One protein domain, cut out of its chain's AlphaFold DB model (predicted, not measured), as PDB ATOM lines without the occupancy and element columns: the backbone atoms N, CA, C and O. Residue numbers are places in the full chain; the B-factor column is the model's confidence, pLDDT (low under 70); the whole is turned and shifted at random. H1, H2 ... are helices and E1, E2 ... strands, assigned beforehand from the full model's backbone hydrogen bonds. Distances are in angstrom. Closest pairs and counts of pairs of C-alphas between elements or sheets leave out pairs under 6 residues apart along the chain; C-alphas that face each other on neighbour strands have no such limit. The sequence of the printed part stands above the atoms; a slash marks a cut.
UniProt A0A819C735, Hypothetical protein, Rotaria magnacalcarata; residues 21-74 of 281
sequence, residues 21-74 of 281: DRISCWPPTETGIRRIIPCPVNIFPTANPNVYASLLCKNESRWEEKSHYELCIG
ATOM      1  N   ASP A  21      31.830  49.979 -23.447       73.50
ATOM      2  CA  ASP A  21      31.247  50.362 -22.152       73.50
ATOM      3  C   ASP A  21      32.299  50.823 -21.122       73.50
ATOM      4  O   ASP A  21      31.993  50.951 -19.938       73.50
ATOM      5  N   ARG A  22      33.531  51.104 -21.576       72.38
ATOM      6  CA  ARG A  22      34.738  51.404 -20.772       72.38
ATOM      7  C   ARG A  22      35.400  50.195 -20.104       72.38
ATOM      8  O   ARG A  22      36.458  50.373 -19.506       72.38
ATOM      9  N   ILE A  23      34.828  48.999 -20.230       71.25
ATOM     10  CA  ILE A  23      35.357  47.746 -19.675       71.25
ATOM     11  C   ILE A  23      35.649  46.755 -20.811       71.25
ATOM     12  O   ILE A  23      36.775  46.277 -20.934       71.25
ATOM     13  N   SER A  24      34.669  46.498 -21.678       79.69
ATOM     14  CA  SER A  24      34.745  45.546 -22.786       79.69
ATOM     15  C   SER A  24      34.184  46.119 -24.088       79.69
ATOM     16  O   SER A  24      33.291  46.968 -24.110       79.69
ATOM     17  N   CYS A  25      34.698  45.610 -25.207       82.62
ATOM     18  CA  CYS A  25      34.160  45.893 -26.534       82.62
ATOM     19  C   CYS A  25      33.016  44.922 -26.857       82.62
ATOM     20  O   CYS A  25      33.229  43.713 -26.955       82.62
ATOM     21  N   TRP A  26      31.818  45.458 -27.073       84.94
ATOM     22  CA  TRP A  26      30.632  44.710 -27.472       84.94
ATOM     23  C   TRP A  26      30.519  44.672 -28.998       84.94
ATOM     24  O   TRP A  26      30.470  45.732 -29.630       84.94
ATOM     25  N   PRO A  27      30.486  43.478 -29.616       86.06
ATOM     26  CA  PRO A  27      30.331  43.354 -31.059       86.06
ATOM     27  C   PRO A  27      28.893  43.686 -31.496       86.06
ATOM     28  O   PRO A  27      27.967  43.618 -30.677       86.06
ATOM     29  N   PRO A  28      28.678  43.992 -32.790       85.69
ATOM     30  CA  PRO A  28      27.338  44.194 -33.327       85.69
ATOM     31  C   PRO A  28      26.440  42.989 -33.032       85.69
ATOM     32  O   PRO A  28      26.841  41.845 -33.248       85.69
ATOM     33  N   THR A  29      25.252  43.242 -32.486       85.31
ATOM     34  CA  THR A  29      24.345  42.198 -31.976       85.31
ATOM     35  C   THR A  29      22.921  42.462 -32.440       85.31
ATOM     36  O   THR A  29      22.508  43.612 -32.504       85.31
ATOM     37  N   GLU A  30      22.165  41.413 -32.751       85.62
ATOM     38  CA  GLU A  30      20.762  41.521 -33.168       85.62
ATOM     39  C   GLU A  30      19.846  42.067 -32.066       85.62
ATOM     40  O   GLU A  30      20.030  41.804 -30.876       85.62
ATOM     41  N   THR A  31      18.834  42.831 -32.471       85.12
ATOM     42  CA  THR A  31      17.790  43.368 -31.595       85.12
ATOM     43  C   THR A  31      17.040  42.248 -30.889       85.12
ATOM     44  O   THR A  31      16.625  41.282 -31.523       85.12
ATOM     45  N   GLY A  32      16.851  42.388 -29.578       82.00
ATOM     46  CA  GLY A  32      16.203  41.385 -28.732       82.00
ATOM     47  C   GLY A  32      17.157  40.310 -28.203       82.00
ATOM     48  O   GLY A  32      16.761  39.535 -27.334       82.00
ATOM     49  N   ILE A  33      18.415  40.272 -28.662       85.50
ATOM     50  CA  ILE A  33      19.404  39.288 -28.212       85.50
ATOM     51  C   ILE A  33      20.279  39.861 -27.094       85.50
ATOM     52  O   ILE A  33      20.790  40.985 -27.155       85.50
ATOM     53  N   ARG A  34      20.490  39.045 -26.056       86.06
ATOM     54  CA  ARG A  34      21.496  39.282 -25.020       86.06
ATOM     55  C   ARG A  34      22.845  38.766 -25.502       86.06
ATOM     56  O   ARG A  34      23.016  37.567 -25.717       86.06
ATOM     57  N   ARG A  35      23.818  39.662 -25.643       86.19
ATOM     58  CA  ARG A  35      25.195  39.285 -25.953       86.19
ATOM     59  C   ARG A  35      25.902  38.833 -24.685       86.19
ATOM     60  O   ARG A  35      25.736  39.450 -23.638       86.19
ATOM     61  N   ILE A  36      26.707  37.782 -24.808       87.38
ATOM     62  CA  ILE A  36      27.503  37.206 -23.727       87.38
ATOM     63  C   ILE A  36      28.974  37.230 -24.158       87.38
ATOM     64  O   ILE A  36      29.289  36.856 -25.291       87.38
ATOM     65  N   ILE A  37      29.860  37.702 -23.282       83.75
ATOM     66  CA  ILE A  37      31.313  37.761 -23.506       83.75
ATOM     67  C   ILE A  37      32.059  37.231 -22.276       83.75
ATOM     68  O   ILE A  37      31.554  37.369 -21.160       83.75
ATOM     69  N   PRO A  38      33.245  36.621 -22.440       82.31
ATOM     70  CA  PRO A  38      34.050  36.202 -21.296       82.31
ATOM     71  C   PRO A  38      34.456  37.411 -20.449       82.31
ATOM     72  O   PRO A  38      34.667  38.508 -20.975       82.31
ATOM     73  N   CYS A  39      34.577  37.214 -19.135       81.00
ATOM     74  CA  CYS A  39      35.047  38.261 -18.233       81.00
ATOM     75  C   CYS A  39      36.476  38.699 -18.628       81.00
ATOM     76  O   CYS A  39      37.355  37.844 -18.768       81.00
ATOM     77  N   PRO A  40      36.750  40.006 -18.808       73.94
ATOM     78  CA  PRO A  40      38.081  40.476 -19.184       73.94
ATOM     79  C   PRO A  40      39.122  40.135 -18.114       73.94
ATOM     80  O   PRO A  40      39.119  40.727 -17.035       73.94
ATOM     81  N   VAL A  41      40.050  39.230 -18.428       67.31
ATOM     82  CA  VAL A  41      41.076  38.732 -17.486       67.31
ATOM     83  C   VAL A  41      41.964  39.859 -16.944       67.31
ATOM     84  O   VAL A  41      42.383  39.826 -15.793       67.31
ATOM     85  N   ASN A  42      42.191  40.905 -17.744       61.50
ATOM     86  CA  ASN A  42      42.978  42.073 -17.336       61.50
ATOM     87  C   ASN A  42      42.305  42.905 -16.230       61.50
ATOM     88  O   ASN A  42      42.989  43.648 -15.535       61.50
ATOM     89  N   ILE A  43      40.975  42.824 -16.100       61.06
ATOM     90  CA  ILE A  43      40.177  43.619 -15.152       61.06
ATOM     91  C   ILE A  43      39.662  42.736 -14.008       61.06
ATOM     92  O   ILE A  43      39.642  43.168 -12.859       61.06
ATOM     93  N   PHE A  44      39.294  41.488 -14.307       67.12
ATOM     94  CA  PHE A  44      38.823  40.492 -13.345       67.12
ATOM     95  C   PHE A  44      39.725  39.245 -13.370       67.12
ATOM     96  O   PHE A  44      39.310  38.189 -13.849       67.12
ATOM     97  N   PRO A  45      40.967  39.329 -12.858       56.53
ATOM     98  CA  PRO A  45      41.924  38.219 -12.911       56.53
ATOM     99  C   PRO A  45      41.503  37.014 -12.059       56.53
ATOM    100  O   PRO A  45      41.971  35.902 -12.281       56.53
ATOM    101  N   THR A  46      40.618  37.229 -11.083       56.44
ATOM    102  CA  THR A  46      40.093  36.199 -10.177       56.44
ATOM    103  C   THR A  46      38.700  35.706 -10.569       56.44
ATOM    104  O   THR A  46      38.112  34.914  -9.831       56.44
ATOM    105  N   ALA A  47      38.143  36.174 -11.694       60.78
ATOM    106  CA  ALA A  47      36.856  35.686 -12.177       60.78
ATOM    107  C   ALA A  47      36.963  34.211 -12.579       60.78
ATOM    108  O   ALA A  47      37.938  33.783 -13.200       60.78
ATOM    109  N   ASN A  48      35.934  33.432 -12.244       67.44
ATOM    110  CA  ASN A  48      35.838  32.050 -12.695       67.44
ATOM    111  C   ASN A  48      35.760  32.030 -14.240       67.44
ATOM    112  O   ASN A  48      34.906  32.723 -14.799       67.44
ATOM    113  N   PRO A  49      36.602  31.249 -14.942       70.12
ATOM    114  CA  PRO A  49      36.605  31.187 -16.407       70.12
ATOM    115  C   PRO A  49      35.281  30.694 -17.014       70.12
ATOM    116  O   PRO A  49      35.028  30.931 -18.191       70.12
ATOM    117  N   ASN A  50      34.421  30.051 -16.221       73.56
ATOM    118  CA  ASN A  50      33.094  29.596 -16.647       73.56
ATOM    119  C   ASN A  50      32.009  30.679 -16.531       73.56
ATOM    120  O   ASN A  50      30.828  30.395 -16.729       73.56
ATOM    121  N   VAL A  51      32.390  31.903 -16.170       78.31
ATOM    122  CA  VAL A  51      31.477  33.018 -15.948       78.31
ATOM    123  C   VAL A  51      31.643  34.076 -17.035       78.31
ATOM    124  O   VAL A  51      32.738  34.325 -17.537       78.31
ATOM    125  N   TYR A  52      30.526  34.707 -17.397       81.38
ATOM    126  CA  TYR A  52      30.447  35.619 -18.526       81.38
ATOM    127  C   TYR A  52      29.716  36.914 -18.161       81.38
ATOM    128  O   TYR A  52      28.787  36.916 -17.352       81.38
ATOM    129  N   ALA A  53      30.117  38.011 -18.799       83.69
ATOM    130  CA  ALA A  53      29.402  39.278 -18.761       83.69
ATOM    131  C   ALA A  53      28.295  39.293 -19.820       83.69
ATOM    132  O   ALA A  53      28.440  38.677 -20.881       83.69
ATOM    133  N   SER A  54      27.206  40.022 -19.562       83.38
ATOM    134  CA  SER A  54      26.098  40.116 -20.518       83.38
ATOM    135  C   SER A  54      25.575  41.533 -20.743       83.38
ATOM    136  O   SER A  54      25.548  42.356 -19.829       83.38
ATOM    137  N   LEU A  55      25.125  41.813 -21.966       83.62
ATOM    138  CA  LEU A  55      24.510  43.084 -22.346       83.62
ATOM    139  C   LEU A  55      23.361  42.834 -23.328       83.62
ATOM    140  O   LEU A  55      23.519  42.111 -24.312       83.62
ATOM    141  N   LEU A  56      22.194  43.419 -23.056       84.94
ATOM    142  CA  LEU A  56      20.998  43.261 -23.883       84.94
ATOM    143  C   LEU A  56      20.923  44.343 -24.968       84.94
ATOM    144  O   LEU A  56      21.008  45.538 -24.673       84.94
ATOM    145  N   CYS A  57      20.711  43.922 -26.216       84.81
ATOM    146  CA  CYS A  57      20.339  44.819 -27.307       84.81
ATOM    147  C   CYS A  57      18.810  44.984 -27.335       84.81
ATOM    148  O   CYS A  57      18.084  44.021 -27.581       84.81
ATOM    149  N   LYS A  58      18.300  46.193 -27.064       84.06
ATOM    150  CA  LYS A  58      16.856  46.484 -27.065       84.06
ATOM    151  C   LYS A  58      16.311  46.590 -28.493       84.06
ATOM    152  O   LYS A  58      17.046  46.892 -29.432       84.06
ATOM    153  N   ASN A  59      14.995  46.408 -28.636       76.69
ATOM    154  CA  ASN A  59      14.284  46.396 -29.925       76.69
ATOM    155  C   ASN A  59      14.422  47.702 -30.736       76.69
ATOM    156  O   ASN A  59      14.259  47.690 -31.950       76.69
ATOM    157  N   GLU A  60      14.799  48.813 -30.101       76.31
ATOM    158  CA  GLU A  60      15.059  50.108 -30.749       76.31
ATOM    159  C   GLU A  60      16.498  50.250 -31.293       76.31
ATOM    160  O   GLU A  60      16.977  51.360 -31.506       76.31
ATOM    161  N   SER A  61      17.222  49.139 -31.498       72.75
ATOM    162  CA  SER A  61      18.640  49.136 -31.918       72.75
ATOM    163  C   SER A  61      19.568  49.896 -30.953       72.75
ATOM    164  O   SER A  61      20.612  50.421 -31.344       72.75
ATOM    165  N   ARG A  62      19.189  49.953 -29.671       80.19
ATOM    166  CA  ARG A  62      19.928  50.633 -28.604       80.19
ATOM    167  C   ARG A  62      20.329  49.638 -27.522       80.19
ATOM    168  O   ARG A  62      19.538  48.786 -27.121       80.19
ATOM    169  N   TRP A  63      21.551  49.768 -27.027       81.81
ATOM    170  CA  TRP A  63      22.013  48.995 -25.879       81.81
ATOM    171  C   TRP A  63      21.235  49.356 -24.609       81.81
ATOM    172  O   TRP A  63      20.783  50.490 -24.431       81.81
ATOM    173  N   GLU A  64      21.075  48.379 -23.721       82.56
ATOM    174  CA  GLU A  64      20.628  48.624 -22.352       82.56
ATOM    175  C   GLU A  64      21.563  49.611 -21.628       82.56
ATOM    176  O   GLU A  64      22.747  49.712 -21.941       82.56
ATOM    177  N   GLU A  65      21.027  50.367 -20.663       76.25
ATOM    178  CA  GLU A  65      21.777  51.425 -19.969       76.25
ATOM    179  C   GLU A  65      22.982  50.896 -19.182       76.25
ATOM    180  O   GLU A  65      23.925  51.646 -18.925       76.25
ATOM    181  N   LYS A  66      22.952  49.616 -18.788       72.00
ATOM    182  CA  LYS A  66      23.992  48.981 -17.981       72.00
ATOM    183  C   LYS A  66      24.333  47.590 -18.507       72.00
ATOM    184  O   LYS A  66      23.459  46.779 -18.790       72.00
ATOM    185  N   SER A  67      25.631  47.324 -18.584       79.62
ATOM    186  CA  SER A  67      26.234  46.007 -18.794       79.62
ATOM    187  C   SER A  67      26.307  45.230 -17.479       79.62
ATOM    188  O   SER A  67      26.728  45.777 -16.456       79.62
ATOM    189  N   HIS A  68      25.965  43.944 -17.511       78.31
ATOM    190  CA  HIS A  68      25.922  43.074 -16.337       78.31
ATOM    191  C   HIS A  68      27.249  42.330 -16.170       78.31
ATOM    192  O   HIS A  68      27.520  41.365 -16.888       78.31
ATOM    193  N   TYR A  69      28.061  42.772 -15.205       73.94
ATOM    194  CA  TYR A  69      29.320  42.129 -14.789       73.94
ATOM    195  C   TYR A  69      29.221  41.455 -13.406       73.94
ATOM    196  O   TYR A  69      30.233  41.030 -12.858       73.94
ATOM    197  N   GLU A  70      28.022  41.347 -12.829       68.25
ATOM    198  CA  GLU A  70      27.790  40.852 -11.459       68.25
ATOM    199  C   GLU A  70      28.413  39.475 -11.216       68.25
ATOM    200  O   GLU A  70      29.076  39.246 -10.203       68.25
ATOM    201  N   LEU A  71      28.289  38.578 -12.195       69.31
ATOM    202  CA  LEU A  71      28.869  37.245 -12.115       69.31
ATOM    203  C   LEU A  71      30.409  37.291 -12.186       69.31
ATOM    204  O   LEU A  71      31.069  36.566 -11.446       69.31
ATOM    205  N   CYS A  72      30.995  38.182 -12.999       68.62
ATOM    206  CA  CYS A  72      32.452  38.381 -13.070       68.62
ATOM    207  C   CYS A  72      33.042  38.895 -11.747       68.62
ATOM    208  O   CYS A  72      34.211  38.655 -11.453       68.62
ATOM    209  N   ILE A  73      32.231  39.596 -10.951       65.75
ATOM    210  CA  ILE A  73      32.599  40.153  -9.643       65.75
ATOM    211  C   ILE A  73      32.328  39.135  -8.513       65.75
ATOM    212  O   ILE A  73      32.803  39.295  -7.389       65.75
ATOM    213  N   GLY A  74      31.592  38.052  -8.795       60.09
ATOM    214  CA  GLY A  74      31.156  37.089  -7.783       60.09
ATOM    215  C   GLY A  74      30.043  37.634  -6.880       60.09
ATOM    216  O   GLY A  74      29.944  37.231  -5.716       60.09
TER     217      GLY A  74
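AT A GLANCE: This is residues 21 to 74 of the 281 residues of the protein "Hypothetical protein" of Rotaria magnacalcarata (UniProt A0A819C735). Little regular structure: a two-stranded antiparallel hairpin, E1 and E2, is joined by a long loop, and the tail folds back to bring the short helix H1 near Tyr 52 of E2. The order is E1, E2, H1; these hold only 16 of 54 printed residues, class mixed. The whole is compact, radius of gyration of the C-alphas 11.4 A, yet elongated, spanning 35 by 20 by 16 A.

IN THESE COORDINATES: E1, residues 34 to 38, begins at C-alpha 34 (21.496, 39.282, -25.020) and measures 13.5 A. E2, residues 52 to 58, measures 19.4 A. H1, residues 70 to 73, measures 5.2 A and ends at C-alpha 73 (32.599, 40.153, -9.643).

HOW THE PARTS SIT: E1 and E2 are antiparallel at 156 degrees; N 35 and O 55, 2.8 A, are within hydrogen-bond range. The closest C-alphas of E2 and H1, Tyr 52 and Cys 72, are 6.4 A apart. E1 and H1 are apart. H1 is too short for an O i to N i+4 pair; its one O i to N i+3 pair is within range.

THE WHOLE: The C-alphas farthest apart, Thr 46 and Glu 60, are 35.3 A apart. The printed part has no cut; both links are long. Residues 41 to 48 and 70 to 74 have pLDDT under 70.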